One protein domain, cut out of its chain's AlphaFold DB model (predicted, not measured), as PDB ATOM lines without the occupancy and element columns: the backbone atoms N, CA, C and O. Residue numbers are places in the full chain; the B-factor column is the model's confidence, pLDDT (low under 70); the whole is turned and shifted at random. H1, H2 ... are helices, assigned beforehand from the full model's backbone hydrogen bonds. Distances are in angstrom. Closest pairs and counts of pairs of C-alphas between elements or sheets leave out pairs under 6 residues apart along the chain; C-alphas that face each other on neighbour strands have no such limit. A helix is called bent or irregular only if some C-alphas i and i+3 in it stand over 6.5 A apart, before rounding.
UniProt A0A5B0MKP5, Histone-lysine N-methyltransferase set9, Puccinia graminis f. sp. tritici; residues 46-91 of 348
ATOM      1  N   ARG A  46      -9.577   1.952 -58.452       55.09
ATOM      2  CA  ARG A  46      -8.788   1.224 -57.458       55.09
ATOM      3  C   ARG A  46      -9.800   0.715 -56.444       55.09
ATOM      4  O   ARG A  46     -10.454   1.515 -55.779       55.09
ATOM      5  N   ALA A  47     -10.018  -0.597 -56.477       63.03
ATOM      6  CA  ALA A  47     -11.175  -1.227 -55.873       63.03
ATOM      7  C   ALA A  47     -11.277  -0.843 -54.399       63.03
ATOM      8  O   ALA A  47     -10.322  -0.971 -53.634       63.03
ATOM      9  N   LEU A  48     -12.458  -0.366 -54.021       72.12
ATOM     10  CA  LEU A  48     -12.835  -0.218 -52.631       72.12
ATOM     11  C   LEU A  48     -12.655  -1.582 -51.958       72.12
ATOM     12  O   LEU A  48     -13.296  -2.555 -52.360       72.12
ATOM     13  N   ASN A  49     -11.772  -1.678 -50.968       82.31
ATOM     14  CA  ASN A  49     -11.625  -2.924 -50.235       82.31
ATOM     15  C   ASN A  49     -12.889  -3.144 -49.397       82.31
ATOM     16  O   ASN A  49     -13.138  -2.459 -48.405       82.31
ATOM     17  N   ILE A  50     -13.707  -4.105 -49.825       83.25
ATOM     18  CA  ILE A  50     -14.995  -4.384 -49.194       83.25
ATOM     19  C   ILE A  50     -14.842  -4.844 -47.742       83.25
ATOM     20  O   ILE A  50     -15.759  -4.659 -46.946       83.25
ATOM     21  N   ASN A  51     -13.694  -5.425 -47.380       87.44
ATOM     22  CA  ASN A  51     -13.448  -5.893 -46.020       87.44
ATOM     23  C   ASN A  51     -13.255  -4.726 -45.050       87.44
ATOM     24  O   ASN A  51     -13.804  -4.777 -43.952       87.44
ATOM     25  N   ASP A  52     -12.593  -3.651 -45.480       86.00
ATOM     26  CA  ASP A  52     -12.414  -2.446 -44.661       86.00
ATOM     27  C   ASP A  52     -13.780  -1.800 -44.367       86.00
ATOM     28  O   ASP A  52     -14.090  -1.449 -43.229       86.00
ATOM     29  N   PHE A  53     -14.669  -1.754 -45.368       85.06
ATOM     30  CA  PHE A  53     -16.055  -1.309 -45.173       85.06
ATOM     31  C   PHE A  53     -16.844  -2.218 -44.236       85.06
ATOM     32  O   PHE A  53     -17.541  -1.729 -43.346       85.06
ATOM     33  N   LYS A  54     -16.748  -3.539 -44.420       86.75
ATOM     34  CA  LYS A  54     -17.418  -4.512 -43.550       86.75
ATOM     35  C   LYS A  54     -16.967  -4.368 -42.101       86.75
ATOM     36  O   LYS A  54     -17.807  -4.464 -41.213       86.75
ATOM     37  N   GLN A  55     -15.682  -4.107 -41.864       90.25
ATOM     38  CA  GLN A  55     -15.147  -3.905 -40.522       90.25
ATOM     39  C   GLN A  55     -15.717  -2.641 -39.874       90.25
ATOM     40  O   GLN A  55     -16.218  -2.718 -38.756       90.25
ATOM     41  N   ILE A  56     -15.738  -1.510 -40.588       88.06
ATOM     42  CA  ILE A  56     -16.333  -0.263 -40.077       88.06
ATOM     43  C   ILE A  56     -17.821  -0.469 -39.753       88.06
ATOM     44  O   ILE A  56     -18.279  -0.092 -38.674       88.06
ATOM     45  N   ILE A  57     -18.576  -1.114 -40.652       87.19
ATOM     46  CA  ILE A  57     -19.995  -1.436 -40.430       87.19
ATOM     47  C   ILE A  57     -20.159  -2.329 -39.194       87.19
ATOM     48  O   ILE A  57     -21.020  -2.059 -38.357       87.19
ATOM     49  N   HIS A  58     -19.322  -3.357 -39.047       89.88
ATOM     50  CA  HIS A  58     -19.344  -4.251 -37.895       89.88
ATOM     51  C   HIS A  58     -19.058  -3.507 -36.582       89.88
ATOM     52  O   HIS A  58     -19.764  -3.719 -35.596       89.88
ATOM     53  N   SER A  59     -18.086  -2.591 -36.551       89.88
ATOM     54  CA  SER A  59     -17.795  -1.774 -35.365       89.88
ATOM     55  C   SER A  59     -18.968  -0.859 -34.991       89.88
ATOM     56  O   SER A  59     -19.277  -0.710 -33.807       89.88
ATOM     57  N   VAL A  60     -19.695  -0.310 -35.972       87.62
ATOM     58  CA  VAL A  60     -20.941   0.440 -35.713       87.62
ATOM     59  C   VAL A  60     -22.029  -0.480 -35.150       87.62
ATOM     60  O   VAL A  60     -22.660  -0.154 -34.144       87.62
ATOM     61  N   GLN A  61     -22.238  -1.649 -35.760       85.19
ATOM     62  CA  GLN A  61     -23.271  -2.610 -35.351       85.19
ATOM     63  C   GLN A  61     -23.029  -3.192 -33.952       85.19
ATOM     64  O   GLN A  61     -23.975  -3.391 -33.193       85.19
ATOM     65  N   THR A  62     -21.770  -3.442 -33.595       89.44
ATOM     66  CA  THR A  62     -21.373  -3.956 -32.272       89.44
ATOM     67  C   THR A  62     -21.278  -2.868 -31.202       89.44
ATOM     68  O   THR A  62     -21.131  -3.174 -30.019       89.44
ATOM     69  N   GLY A  63     -21.410  -1.594 -31.587       84.75
ATOM     70  CA  GLY A  63     -21.349  -0.457 -30.671       84.75
ATOM     71  C   GLY A  63     -19.941  -0.128 -30.168       84.75
ATOM     72  O   GLY A  63     -19.818   0.642 -29.208       84.75
ATOM     73  N   GLU A  64     -18.910  -0.693 -30.803       88.75
ATOM     74  CA  GLU A  64     -17.512  -0.266 -30.680       88.75
ATOM     75  C   GLU A  64     -17.370   1.171 -31.197       88.75
ATOM     76  O   GLU A  64     -16.811   2.029 -30.517       88.75
ATOM     77  N   LEU A  65     -18.008   1.458 -32.335       84.94
ATOM     78  CA  LEU A  65     -18.076   2.783 -32.931       84.94
ATOM     79  C   LEU A  65     -19.467   3.387 -32.721       84.94
ATOM     80  O   LEU A  65     -20.420   3.103 -33.444       84.94
ATOM     81  N   ARG A  66     -19.606   4.218 -31.685       80.44
ATOM     82  CA  ARG A  66     -20.908   4.796 -31.293       80.44
ATOM     83  C   ARG A  66     -21.260   6.072 -32.049       80.44
ATOM     84  O   ARG A  66     -22.420   6.482 -32.033       80.44
ATOM     85  N   ASN A  67     -20.267   6.707 -32.668       82.44
ATOM     86  CA  ASN A  67     -20.429   7.956 -33.389       82.44
ATOM     87  C   ASN A  67     -20.449   7.703 -34.904       82.44
ATOM     88  O   ASN A  67     -19.452   7.294 -35.496       82.44
ATOM     89  N   LEU A  68     -21.589   7.985 -35.539       81.81
ATOM     90  CA  LEU A  68     -21.746   7.883 -36.991       81.81
ATOM     91  C   LEU A  68     -20.798   8.834 -37.738       81.81
ATOM     92  O   LEU A  68     -20.300   8.460 -38.795       81.81
ATOM     93  N   THR A  69     -20.485  10.005 -37.175       83.31
ATOM     94  CA  THR A  69     -19.514  10.957 -37.737       83.31
ATOM     95  C   THR A  69     -18.100  10.373 -37.778       83.31
ATOM     96  O   THR A  69     -17.317  10.629 -38.692       83.31
ATOM     97  N   GLU A  70     -17.749   9.552 -36.789       85.44
ATOM     98  CA  GLU A  70     -16.455   8.873 -36.754       85.44
ATOM     99  C   GLU A  70     -16.405   7.770 -37.820       85.44
ATOM    100  O   GLU A  70     -15.441   7.683 -38.575       85.44
ATOM    101  N   ALA A  71     -17.496   7.013 -37.983       85.75
ATOM    102  CA  ALA A  71     -17.629   6.010 -39.042       85.75
ATOM    103  C   ALA A  71     -17.507   6.620 -40.446       85.75
ATOM    104  O   ALA A  71     -16.782   6.097 -41.295       85.75
ATOM    105  N   THR A  72     -18.176   7.749 -40.697       85.25
ATOM    106  CA  THR A  72     -18.075   8.455 -41.981       85.25
ATOM    107  C   THR A  72     -16.680   9.032 -42.197       85.25
ATOM    108  O   THR A  72     -16.181   8.998 -43.321       85.25
ATOM    109  N   THR A  73     -16.013   9.496 -41.140       87.62
ATOM    110  CA  THR A  73     -14.619   9.952 -41.208       87.62
ATOM    111  C   THR A  73     -13.679   8.814 -41.600       87.62
ATOM    112  O   THR A  73     -12.886   8.986 -42.525       87.62
ATOM    113  N   LEU A  74     -13.813   7.634 -40.985       89.44
ATOM    114  CA  LEU A  74     -13.024   6.449 -41.339       89.44
ATOM    115  C   LEU A  74     -13.239   6.044 -42.802       89.44
ATOM    116  O   LEU A  74     -12.276   5.801 -43.522       89.44
ATOM    117  N   ILE A  75     -14.488   6.063 -43.279       88.38
ATOM    118  CA  ILE A  75     -14.806   5.803 -44.691       88.38
ATOM    119  C   ILE A  75     -14.104   6.812 -45.610       88.38
ATOM    120  O   ILE A  75     -13.516   6.427 -46.620       88.38
ATOM    121  N   ARG A  76     -14.131   8.106 -45.265       87.62
ATOM    122  CA  ARG A  76     -13.486   9.174 -46.050       87.62
ATOM    123  C   ARG A  76     -11.964   9.073 -46.074       87.62
ATOM    124  O   ARG A  76     -11.354   9.607 -46.994       87.62
ATOM    125  N   GLN A  77     -11.368   8.402 -45.094       88.75
ATOM    126  CA  GLN A  77      -9.928   8.169 -45.013       88.75
ATOM    127  C   GLN A  77      -9.462   6.946 -45.817       88.75
ATOM    128  O   GLN A  77      -8.257   6.725 -45.948       88.75
ATOM    129  N   LEU A  78     -10.374   6.155 -46.390       86.50
ATOM    130  CA  LEU A  78      -9.981   5.005 -47.198       86.50
ATOM    131  C   LEU A  78      -9.264   5.461 -48.481       86.50
ATOM    132  O   LEU A  78      -9.751   6.377 -49.150       86.50
ATOM    133  N   PRO A  79      -8.154   4.810 -48.891       86.00
ATOM    134  CA  PRO A  79      -7.326   5.278 -50.007       86.00
ATOM    135  C   PRO A  79      -8.095   5.498 -51.316       86.00
ATOM    136  O   PRO A  79      -7.873   6.489 -52.014       86.00
ATOM    137  N   ALA A  80      -9.035   4.602 -51.632       82.75
ATOM    138  CA  ALA A  80      -9.889   4.719 -52.812       82.75
ATOM    139  C   ALA A  80     -10.823   5.943 -52.743       82.75
ATOM    140  O   ALA A  80     -11.036   6.615 -53.751       82.75
ATOM    141  N   VAL A  81     -11.341   6.259 -51.551       83.56
ATOM    142  CA  VAL A  81     -12.243   7.397 -51.322       83.56
ATOM    143  C   VAL A  81     -11.472   8.712 -51.358       83.56
ATOM    144  O   VAL A  81     -11.903   9.637 -52.039       83.56
ATOM    145  N   ILE A  82     -10.301   8.787 -50.715       84.94
ATOM    146  CA  ILE A  82      -9.411   9.958 -50.794       84.94
ATOM    147  C   ILE A  82      -9.061  10.261 -52.252       84.94
ATOM    148  O   ILE A  82      -9.194  11.397 -52.702       84.94
ATOM    149  N   HIS A  83      -8.643   9.243 -53.009       82.62
ATOM    150  CA  HIS A  83      -8.300   9.404 -54.419       82.62
ATOM    151  C   HIS A  83      -9.486   9.922 -55.242       82.62
ATOM    152  O   HIS A  83      -9.316  10.812 -56.071       82.62
ATOM    153  N   TYR A  84     -10.686   9.382 -55.005       82.38
ATOM    154  CA  TYR A  84     -11.900   9.866 -55.655       82.38
ATOM    155  C   TYR A  84     -12.167  11.336 -55.318       82.38
ATOM    156  O   TYR A  84     -12.338  12.145 -56.225       82.38
ATOM    157  N   LEU A  85     -12.149  11.702 -54.034       82.12
ATOM    158  CA  LEU A  85     -12.439  13.063 -53.582       82.12
ATOM    159  C   LEU A  85     -11.417  14.086 -54.095       82.12
ATOM    160  O   LEU A  85     -11.814  15.179 -54.482       82.12
ATOM    161  N   ASN A  86     -10.133  13.730 -54.158       81.75
ATOM    162  CA  ASN A  86      -9.075  14.619 -54.655       81.75
ATOM    163  C   ASN A  86      -9.184  14.911 -56.159       81.75
ATOM    164  O   ASN A  86      -8.726  15.955 -56.615       81.75
ATOM    165  N   ASN A  87      -9.782  13.992 -56.918       78.12
ATOM    166  CA  ASN A  87      -9.934  14.100 -58.371       78.12
ATOM    167  C   ASN A  87     -11.360  14.481 -58.793       78.12
ATOM    168  O   ASN A  87     -11.637  14.614 -59.986       78.12
ATOM    169  N   SER A  88     -12.269  14.631 -57.830       74.25
ATOM    170  CA  SER A  88     -13.635  15.079 -58.072       74.25
ATOM    171  C   SER A  88     -13.659  16.596 -58.203       74.25
ATOM    172  O   SER A  88     -13.004  17.303 -57.437       74.25
ATOM    173  N   GLU A  89     -14.448  17.117 -59.146       66.25
ATOM    174  CA  GLU A  89     -14.766  18.544 -59.121       66.25
ATOM    175  C   GLU A  89     -15.453  18.866 -57.783       66.25
ATOM    176  O   GLU A  89     -16.355  18.122 -57.374       66.25
ATOM    177  N   PRO A  90     -15.048  19.937 -57.073       58.19
ATOM    178  CA  PRO A  90     -15.735  20.338 -55.858       58.19
ATOM    179  C   PRO A  90     -17.218  20.547 -56.185       58.19
ATOM    180  O   PRO A  90     -17.528  21.101 -57.248       58.19
ATOM    181  N   PRO A  91     -18.140  20.097 -55.313       52.88
ATOM    182  CA  PRO A  91     -19.561  20.206 -55.587       52.88
ATOM    183  C   PRO A  91     -19.875  21.667 -55.887       52.88
ATOM    184  O   PRO A  91     -19.654  22.543 -55.046       52.88
TER     185      PRO A  91
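What this domain is: This is residues 46 to 91 of the 348 residues of the protein "Histone-lysine N-methyltransferase set9" of Puccinia graminis f. sp. tritici (UniProt A0A5B0MKP5). Look first for a helical hairpin, the longest helix H1 side by side with H2, which folds back along it; the third helix, H3, follows beyond the end of H2 and turns off from it at a corner, away from H1. The parts make a loose, flat piece, and residues 86 to 91 stick out at its end, of which 86 to 87 belong to H3. The printed part has 46 residues with three named helices, H1, H2 and H3 in that order along the chain, and no named strand, and its class is all helix. The radius of gyration of the C-alphas is 11.8 A, and the C-alphas span 35 by 21 by 11 A along their three main axes.

How they stand to each other: Begin with H1, residues 50 to 62, and set beside it H2, residues 68 to 76. The two touch, and their closest C-alphas are those of Ile 56 and Ala 71, 6.5 A apart. Their lines stand at a shallow tilt of 10 degrees, and they run opposite ways, a helical hairpin with centres 11.0 A apart. Go on to H3, residues 79 to 87, which is close to H2 but not clearly touching it, with 2 pairs of C-alphas within 8 A. Look there at Arg 76 and Ile 82, whose C-alphas are the closest of H2 and H3, 6.3 A apart. The lines of H2 and H3 are about perpendicular, at 77 degrees. H1 and H3 are apart. In H1, H2 and H3 you will find each O of residue i within hydrogen-bond range of the N of residue i+4.

Where its parts are: Find C-alpha 50 at (-14.995, -4.384, -49.194); from there H1 runs through 13 residues to C-alpha 62 at (-21.373, -3.956, -32.272), 18.1 A from first to last C-alpha. H2, Leu 68 to Arg 76, has 9 residues and measures 12.3 A. H3, Pro 79 to Asn 87, also has 9 residues and measures 12.4 A; look for its last C-alpha, 87, at (-9.934, 14.100, -58.371). None of the three helices is bent.

The domain as a whole: The two C-alphas farthest apart are those of Thr 62 and Glu 89, at 35.6 A, while those of the first and last printed residues, Arg 46 and Pro 91, are 21.9 A apart. The printed part has no cut, and the links from H1 to H2, 5 residues, and from H2 to H3, 2 residues, are tight. Read the B-factor column for the model's confidence: the mean pLDDT of the printed part is 82.1, and it is under 70 at residues 46 to 47 and 89 to 91.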